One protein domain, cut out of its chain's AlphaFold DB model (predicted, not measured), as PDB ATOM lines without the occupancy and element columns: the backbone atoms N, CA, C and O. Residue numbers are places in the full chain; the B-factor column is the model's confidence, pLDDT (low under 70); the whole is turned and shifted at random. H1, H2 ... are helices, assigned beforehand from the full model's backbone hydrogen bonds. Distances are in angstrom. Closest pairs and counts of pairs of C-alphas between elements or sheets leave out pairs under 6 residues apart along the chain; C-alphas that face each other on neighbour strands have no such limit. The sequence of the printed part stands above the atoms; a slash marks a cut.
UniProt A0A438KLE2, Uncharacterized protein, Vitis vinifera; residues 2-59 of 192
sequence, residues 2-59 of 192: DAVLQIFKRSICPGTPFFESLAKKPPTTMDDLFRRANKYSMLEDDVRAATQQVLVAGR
ATOM      1  N   ASP A   2      83.892   8.384 -64.936       75.31
ATOM      2  CA  ASP A   2      82.746   8.757 -64.088       75.31
ATOM      3  C   ASP A   2      81.810   9.800 -64.721       75.31
ATOM      4  O   ASP A   2      80.622   9.547 -64.882       75.31
ATOM      5  N   ALA A   3      82.351  10.918 -65.223       81.44
ATOM      6  CA  ALA A   3      81.556  11.949 -65.902       81.44
ATOM      7  C   ALA A   3      80.796  11.416 -67.135       81.44
ATOM      8  O   ALA A   3      79.635  11.759 -67.347       81.44
ATOM      9  N   VAL A   4      81.420  10.525 -67.914       79.38
ATOM     10  CA  VAL A   4      80.792   9.889 -69.085       79.38
ATOM     11  C   VAL A   4      79.635   8.995 -68.645       79.38
ATOM     12  O   VAL A   4      78.553   9.066 -69.219       79.38
ATOM     13  N   LEU A   5      79.827   8.206 -67.586       79.88
ATOM     14  CA  LEU A   5      78.778   7.355 -67.033       79.88
ATOM     15  C   LEU A   5      77.620   8.181 -66.452       79.88
ATOM     16  O   LEU A   5      76.463   7.804 -66.617       79.88
ATOM     17  N   GLN A   6      77.904   9.317 -65.816       80.62
ATOM     18  CA  GLN A   6      76.888  10.220 -65.263       80.62
ATOM     19  C   GLN A   6      76.039  10.888 -66.349       80.62
ATOM     20  O   GLN A   6      74.819  10.980 -66.203       80.62
ATOM     21  N   ILE A   7      76.663  11.332 -67.443       83.19
ATOM     22  CA  ILE A   7      75.953  11.873 -68.612       83.19
ATOM     23  C   ILE A   7      75.101  10.770 -69.244       83.19
ATOM     24  O   ILE A   7      73.905  10.950 -69.469       83.19
ATOM     25  N   PHE A   8      75.693   9.593 -69.445       81.44
ATOM     26  CA  PHE A   8      75.020   8.465 -70.070       81.44
ATOM     27  C   PHE A   8      73.812   7.981 -69.250       81.44
ATOM     28  O   PHE A   8      72.730   7.792 -69.799       81.44
ATOM     29  N   LYS A   9      73.931   7.878 -67.920       79.69
ATOM     30  CA  LYS A   9      72.813   7.498 -67.035       79.69
ATOM     31  C   LYS A   9      71.676   8.523 -67.026       79.69
ATOM     32  O   LYS A   9      70.532   8.118 -66.860       79.69
ATOM     33  N   ARG A  10      71.960   9.816 -67.229       82.69
ATOM     34  CA  ARG A  10      70.926  10.860 -67.376       82.69
ATOM     35  C   ARG A  10      70.184  10.785 -68.711       82.69
ATOM     36  O   ARG A  10      69.044  11.221 -68.786       82.69
ATOM     37  N   SER A  11      70.818  10.227 -69.741       77.38
ATOM     38  CA  SER A  11      70.223  10.059 -71.074       77.38
ATOM     39  C   SER A  11      69.366   8.795 -71.235       77.38
ATOM     40  O   SER A  11      68.831   8.560 -72.314       77.38
ATOM     41  N   ILE A  12      69.231   7.974 -70.187       83.50
ATOM     42  CA  ILE A  12      68.496   6.703 -70.219       83.50
ATOM     43  C   ILE A  12      67.330   6.771 -69.235       83.50
ATOM     44  O   ILE A  12      67.500   7.208 -68.098       83.50
ATOM     45  N   CYS A  13      66.160   6.283 -69.652       77.50
ATOM     46  CA  CYS A  13      64.985   6.214 -68.790       77.50
ATOM     47  C   CYS A  13      65.266   5.354 -67.539       77.50
ATOM     48  O   CYS A  13      65.657   4.181 -67.673       77.50
ATOM     49  N   PRO A  14      65.042   5.898 -66.327       74.81
ATOM     50  CA  PRO A  14      65.089   5.121 -65.096       74.81
ATOM     51  C   PRO A  14      64.088   3.959 -65.153       74.81
ATOM     52  O   PRO A  14      62.979   4.118 -65.657       74.81
ATOM     53  N   GLY A  15      64.479   2.788 -64.643       73.81
ATOM     54  CA  GLY A  15      63.619   1.593 -64.606       73.81
ATOM     55  C   GLY A  15      63.707   0.680 -65.835       73.81
ATOM     56  O   GLY A  15      63.039  -0.347 -65.881       73.81
ATOM     57  N   THR A  16      64.553   0.999 -66.818       82.62
ATOM     58  CA  THR A  16      64.868   0.045 -67.895       82.62
ATOM     59  C   THR A  16      65.806  -1.064 -67.389       82.62
ATOM     60  O   THR A  16      66.678  -0.798 -66.551       82.62
ATOM     61  N   PRO A  17      65.714  -2.301 -67.921       81.00
ATOM     62  CA  PRO A  17      66.601  -3.402 -67.526       81.00
ATOM     63  C   PRO A  17      68.086  -3.067 -67.713       81.00
ATOM     64  O   PRO A  17      68.944  -3.516 -66.948       81.00
ATOM     65  N   PHE A  18      68.395  -2.243 -68.718       85.75
ATOM     66  CA  PHE A  18      69.738  -1.734 -68.950       85.75
ATOM     67  C   PHE A  18      70.182  -0.739 -67.870       85.75
ATOM     68  O   PHE A  18      71.275  -0.888 -67.320       85.75
ATOM     69  N   PHE A  19      69.331   0.231 -67.511       85.56
ATOM     70  CA  PHE A  19      69.611   1.184 -66.434       85.56
ATOM     71  C   PHE A  19      69.863   0.471 -65.099       85.56
ATOM     72  O   PHE A  19      70.849   0.760 -64.417       85.56
ATOM     73  N   GLU A  20      69.032  -0.516 -64.755       85.75
ATOM     74  CA  GLU A  20      69.238  -1.334 -63.558       85.75
ATOM     75  C   GLU A  20      70.567  -2.091 -63.588       85.75
ATOM     76  O   GLU A  20      71.255  -2.189 -62.573       85.75
ATOM     77  N   SER A  21      70.954  -2.615 -64.752       87.06
ATOM     78  CA  SER A  21      72.222  -3.325 -64.936       87.06
ATOM     79  C   SER A  21      73.434  -2.426 -64.669       87.06
ATOM     80  O   SER A  21      74.412  -2.862 -64.056       87.06
ATOM     81  N   LEU A  22      73.366  -1.156 -65.085       87.06
ATOM     82  CA  LEU A  22      74.401  -0.150 -64.818       87.06
ATOM     83  C   LEU A  22      74.414   0.309 -63.356       87.06
ATOM     84  O   LEU A  22      75.473   0.638 -62.827       87.06
ATOM     85  N   ALA A  23      73.251   0.356 -62.702       83.44
ATOM     86  CA  ALA A  23      73.146   0.693 -61.286       83.44
ATOM     87  C   ALA A  23      73.684  -0.430 -60.384       83.44
ATOM     88  O   ALA A  23      74.403  -0.148 -59.432       83.44
ATOM     89  N   LYS A  24      73.390  -1.697 -60.714       86.31
ATOM     90  CA  LYS A  24      73.828  -2.880 -59.951       86.31
ATOM     91  C   LYS A  24      75.333  -3.129 -60.058       86.31
ATOM     92  O   LYS A  24      75.955  -3.536 -59.083       86.31
ATOM     93  N   LYS A  25      75.926  -2.916 -61.239       87.94
ATOM     94  CA  LYS A  25      77.377  -3.042 -61.456       87.94
ATOM     95  C   LYS A  25      77.875  -1.891 -62.333       87.94
ATOM     96  O   LYS A  25      77.691  -1.966 -63.545       87.94
ATOM     97  N   PRO A  26      78.518  -0.855 -61.780       84.38
ATOM     98  CA  PRO A  26      79.073   0.223 -62.590       84.38
ATOM     99  C   PRO A  26      80.133  -0.318 -63.563       84.38
ATOM    100  O   PRO A  26      80.996  -1.089 -63.136       84.38
ATOM    101  N   PRO A  27      80.085   0.037 -64.856       85.94
ATOM    102  CA  PRO A  27      81.129  -0.353 -65.791       85.94
ATOM    103  C   PRO A  27      82.431   0.385 -65.479       85.94
ATOM    104  O   PRO A  27      82.453   1.606 -65.333       85.94
ATOM    105  N   THR A  28      83.524  -0.368 -65.393       87.25
ATOM    106  CA  THR A  28      84.864   0.141 -65.066       87.25
ATOM    107  C   THR A  28      85.642   0.611 -66.293       87.25
ATOM    108  O   THR A  28      86.568   1.408 -66.162       87.25
ATOM    109  N   THR A  29      85.252   0.169 -67.490       87.31
ATOM    110  CA  THR A  29      85.859   0.569 -68.766       87.31
ATOM    111  C   THR A  29      84.791   0.896 -69.803       87.31
ATOM    112  O   THR A  29      83.640   0.456 -69.704       87.31
ATOM    113  N   MET A  30      85.163   1.678 -70.820       84.75
ATOM    114  CA  MET A  30      84.257   2.006 -71.926       84.75
ATOM    115  C   MET A  30      83.828   0.746 -72.684       84.75
ATOM    116  O   MET A  30      82.659   0.624 -73.039       84.75
ATOM    117  N   ASP A  31      84.724  -0.230 -72.850       83.88
ATOM    118  CA  ASP A  31      84.401  -1.514 -73.475       83.88
ATOM    119  C   ASP A  31      83.342  -2.308 -72.709       83.88
ATOM    120  O   ASP A  31      82.463  -2.907 -73.328       83.88
ATOM    121  N   ASP A  32      83.381  -2.307 -71.372       84.88
ATOM    122  CA  ASP A  32      82.342  -2.956 -70.567       84.88
ATOM    123  C   ASP A  32      80.988  -2.255 -70.743       84.88
ATOM    124  O   ASP A  32      79.966  -2.913 -70.951       84.88
ATOM    125  N   LEU A  33      80.987  -0.917 -70.765       88.25
ATOM    126  CA  LEU A  33      79.787  -0.129 -71.038       88.25
ATOM    127  C   LEU A  33      79.207  -0.450 -72.425       88.25
ATOM    128  O   LEU A  33      78.018  -0.754 -72.531       88.25
ATOM    129  N   PHE A  34      80.033  -0.451 -73.477       86.62
ATOM    130  CA  PHE A  34      79.592  -0.757 -74.842       86.62
ATOM    131  C   PHE A  34      79.112  -2.200 -74.989       86.62
ATOM    132  O   PHE A  34      78.069  -2.451 -75.597       86.62
ATOM    133  N   ARG A  35      79.835  -3.167 -74.420       85.81
ATOM    134  CA  ARG A  35      79.442  -4.583 -74.437       85.81
ATOM    135  C   ARG A  35      78.085  -4.777 -73.772       85.81
ATOM    136  O   ARG A  35      77.232  -5.488 -74.303       85.81
ATOM    137  N   ARG A  36      77.861  -4.112 -72.641       87.50
ATOM    138  CA  ARG A  36      76.605  -4.194 -71.900       87.50
ATOM    139  C   ARG A  36      75.466  -3.483 -72.630       87.50
ATOM    140  O   ARG A  36      74.399  -4.072 -72.753       87.50
ATOM    141  N   ALA A  37      75.698  -2.298 -73.192       84.69
ATOM    142  CA  ALA A  37      74.713  -1.598 -74.021       84.69
ATOM    143  C   ALA A  37      74.262  -2.459 -75.212       84.69
ATOM    144  O   ALA A  37      73.068  -2.636 -75.444       84.69
ATOM    145  N   ASN A  38      75.214  -3.087 -75.911       78.44
ATOM    146  CA  ASN A  38      74.913  -3.982 -77.027       78.44
ATOM    147  C   ASN A  38      74.096  -5.214 -76.599       78.44
ATOM    148  O   ASN A  38      73.216  -5.638 -77.342       78.44
ATOM    149  N   LYS A  39      74.347  -5.769 -75.404       81.94
ATOM    150  CA  LYS A  39      73.588  -6.909 -74.861       81.94
ATOM    151  C   LYS A  39      72.107  -6.573 -74.646       81.94
ATOM    152  O   LYS A  39      71.252  -7.385 -74.981       81.94
ATOM    153  N   TYR A  40      71.805  -5.403 -74.087       72.31
ATOM    154  CA  TYR A  40      70.420  -5.017 -73.788       72.31
ATOM    155  C   TYR A  40      69.681  -4.429 -74.996       72.31
ATOM    156  O   TYR A  40      68.477  -4.632 -75.110       72.31
ATOM    157  N   SER A  41      70.398  -3.829 -75.954       72.62
ATOM    158  CA  SER A  41      69.828  -3.418 -77.246       72.62
ATOM    159  C   SER A  41      69.221  -4.595 -78.026       72.62
ATOM    160  O   SER A  41      68.238  -4.404 -78.729       72.62
ATOM    161  N   MET A  42      69.767  -5.809 -77.888       55.69
ATOM    162  CA  MET A  42      69.214  -7.004 -78.544       55.69
ATOM    163  C   MET A  42      67.903  -7.481 -77.912       55.69
ATOM    164  O   MET A  42      66.993  -7.883 -78.627       55.69
ATOM    165  N   LEU A  43      67.780  -7.405 -76.583       54.00
ATOM    166  CA  LEU A  43      66.587  -7.889 -75.885       54.00
ATOM    167  C   LEU A  43      65.359  -7.007 -76.151       54.00
ATOM    168  O   LEU A  43      64.251  -7.519 -76.278       54.00
ATOM    169  N   GLU A  44      65.542  -5.687 -76.229       52.69
ATOM    170  CA  GLU A  44      64.437  -4.752 -76.475       52.69
ATOM    171  C   GLU A  44      63.904  -4.852 -77.910       52.69
ATOM    172  O   GLU A  44      62.693  -4.759 -78.126       52.69
ATOM    173  N   ASP A  45      64.784  -5.097 -78.885       56.69
ATOM    174  CA  ASP A  45      64.404  -5.287 -80.285       56.69
ATOM    175  C   ASP A  45      63.661  -6.616 -80.497       56.69
ATOM    176  O   ASP A  45      62.627  -6.627 -81.167       56.69
ATOM    177  N   ASP A  46      64.119  -7.705 -79.867       56.62
ATOM    178  CA  ASP A  46      63.486  -9.025 -79.959       56.62
ATOM    179  C   ASP A  46      62.131  -9.066 -79.240       56.62
ATOM    180  O   ASP A  46      61.156  -9.590 -79.784       56.62
ATOM    181  N   VAL A  47      62.021  -8.457 -78.051       58.03
ATOM    182  CA  VAL A  47      60.742  -8.341 -77.332       58.03
ATOM    183  C   VAL A  47      59.765  -7.482 -78.128       58.03
ATOM    184  O   VAL A  47      58.621  -7.885 -78.317       58.03
ATOM    185  N   ARG A  48      60.200  -6.341 -78.677       63.12
ATOM    186  CA  ARG A  48      59.341  -5.480 -79.504       63.12
ATOM    187  C   ARG A  48      58.912  -6.174 -80.798       63.12
ATOM    188  O   ARG A  48      57.753  -6.047 -81.192       63.12
ATOM    189  N   ALA A  49      59.803  -6.931 -81.436       56.97
ATOM    190  CA  ALA A  49      59.479  -7.748 -82.602       56.97
ATOM    191  C   ALA A  49      58.491  -8.873 -82.254       56.97
ATOM    192  O   ALA A  49      57.549  -9.112 -83.009       56.97
ATOM    193  N   ALA A  50      58.651  -9.529 -81.103       53.56
ATOM    194  CA  ALA A  50      57.730 -10.554 -80.623       53.56
ATOM    195  C   ALA A  50      56.352  -9.968 -80.269       53.56
ATOM    196  O   ALA A  50      55.329 -10.505 -80.685       53.56
ATOM    197  N   THR A  51      56.297  -8.821 -79.583       60.47
ATOM    198  CA  THR A  51      55.040  -8.128 -79.261       60.47
ATOM    199  C   THR A  51      54.308  -7.675 -80.526       60.47
ATOM    200  O   THR A  51      53.092  -7.843 -80.623       60.47
ATOM    201  N   GLN A  52      55.023  -7.164 -81.533       60.66
ATOM    202  CA  GLN A  52      54.422  -6.822 -82.827       60.66
ATOM    203  C   GLN A  52      53.893  -8.058 -83.566       60.66
ATOM    204  O   GLN A  52      52.807  -7.996 -84.138       60.66
ATOM    205  N   GLN A  53      54.594  -9.194 -83.509       55.09
ATOM    206  CA  GLN A  53      54.120 -10.447 -84.106       55.09
ATOM    207  C   GLN A  53      52.853 -10.984 -83.425       55.09
ATOM    208  O   GLN A  53      51.916 -11.380 -84.115       55.09
ATOM    209  N   VAL A  54      52.767 -10.924 -82.093       59.78
ATOM    210  CA  VAL A  54      51.562 -11.331 -81.344       59.78
ATOM    211  C   VAL A  54      50.366 -10.432 -81.685       59.78
ATOM    212  O   VAL A  54      49.261 -10.924 -81.921       59.78
ATOM    213  N   LEU A  55      50.583  -9.118 -81.797       59.50
ATOM    214  CA  LEU A  55      49.543  -8.153 -82.181       59.50
ATOM    215  C   LEU A  55      49.063  -8.303 -83.634       59.50
ATOM    216  O   LEU A  55      47.948  -7.877 -83.943       59.50
ATOM    217  N   VAL A  56      49.881  -8.865 -84.529       56.88
ATOM    218  CA  VAL A  56      49.517  -9.164 -85.927       56.88
ATOM    219  C   VAL A  56      48.797 -10.513 -86.024       56.88
ATOM    220  O   VAL A  56      47.759 -10.601 -86.679       56.88
ATOM    221  N   ALA A  57      49.268 -11.534 -85.304       54.56
ATOM    222  CA  ALA A  57      48.632 -12.851 -85.251       54.56
ATOM    223  C   ALA A  57      47.207 -12.798 -84.662       54.56
ATOM    224  O   ALA A  57      46.307 -13.477 -85.155       54.56
ATOM    225  N   GLY A  58      46.959 -11.919 -83.682       47.53
ATOM    226  CA  GLY A  58      45.624 -11.714 -83.104       47.53
ATOM    227  C   GLY A  58      44.568 -11.165 -84.079       47.53
ATOM    228  O   GLY A  58      43.374 -11.265 -83.799       47.53
ATOM    229  N   ARG A  59      44.976 -10.615 -85.232       49.25
ATOM    230  CA  ARG A  59      44.071 -10.059 -86.260       49.25
ATOM    231  C   ARG A  59      43.684 -11.090 -87.317       49.25
ATOM    232  O   ARG A  59      42.574 -11.042 -87.830       49.25
TER     233      ARG A  59
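What this domain is: This is residues 2 to 59 of the 192 residues of an uncharacterized protein of Vitis vinifera (UniProt A0A438KLE2). One long helix, H3, makes the length; two short helices, H1 and H2, sit in a small body by its first part, with H2 packed on H3, and the far part, residues 45 to 59, sticks out. The printed part has 58 residues with three named helices, H1, H2, H3, and no named strand: all helix. It is loose, with a radius of gyration of the C-alphas of 14.5 A, spanning 48 by 20 by 16 A.

Where its parts are: H1 is residues 2 to 10, from C-alpha 2 at (82.746, 8.757, -64.088). H2 is residues 17 to 24. H3 is residues 30 to 59, 44.3 A long, ending at C-alpha 59 at (44.071, -10.059, -86.260).

How they stand to each other: H2 and H3 form a helical hairpin, a shallow tilt of 31 degrees, opposite ways. H3 touches H2 with residues 36 to 40 alone; the closest C-alphas, of Phe 18 and Tyr 40, are 5.9 A apart. H1 and H2 are close but not clearly touching, the closest C-alphas, of Lys 9 and Phe 19, being 7.1 A apart. H1 and H3 are apart. Every O i to N i+4 pair is within hydrogen-bond range in H1 and H2, and 23 of 26 in H3.

The domain as a whole: The C-alphas farthest apart, of Asp 2 and Arg 59, are 48.4 A apart. The printed part has no cut and no long link. Residues 42 to 59 have pLDDT under 70.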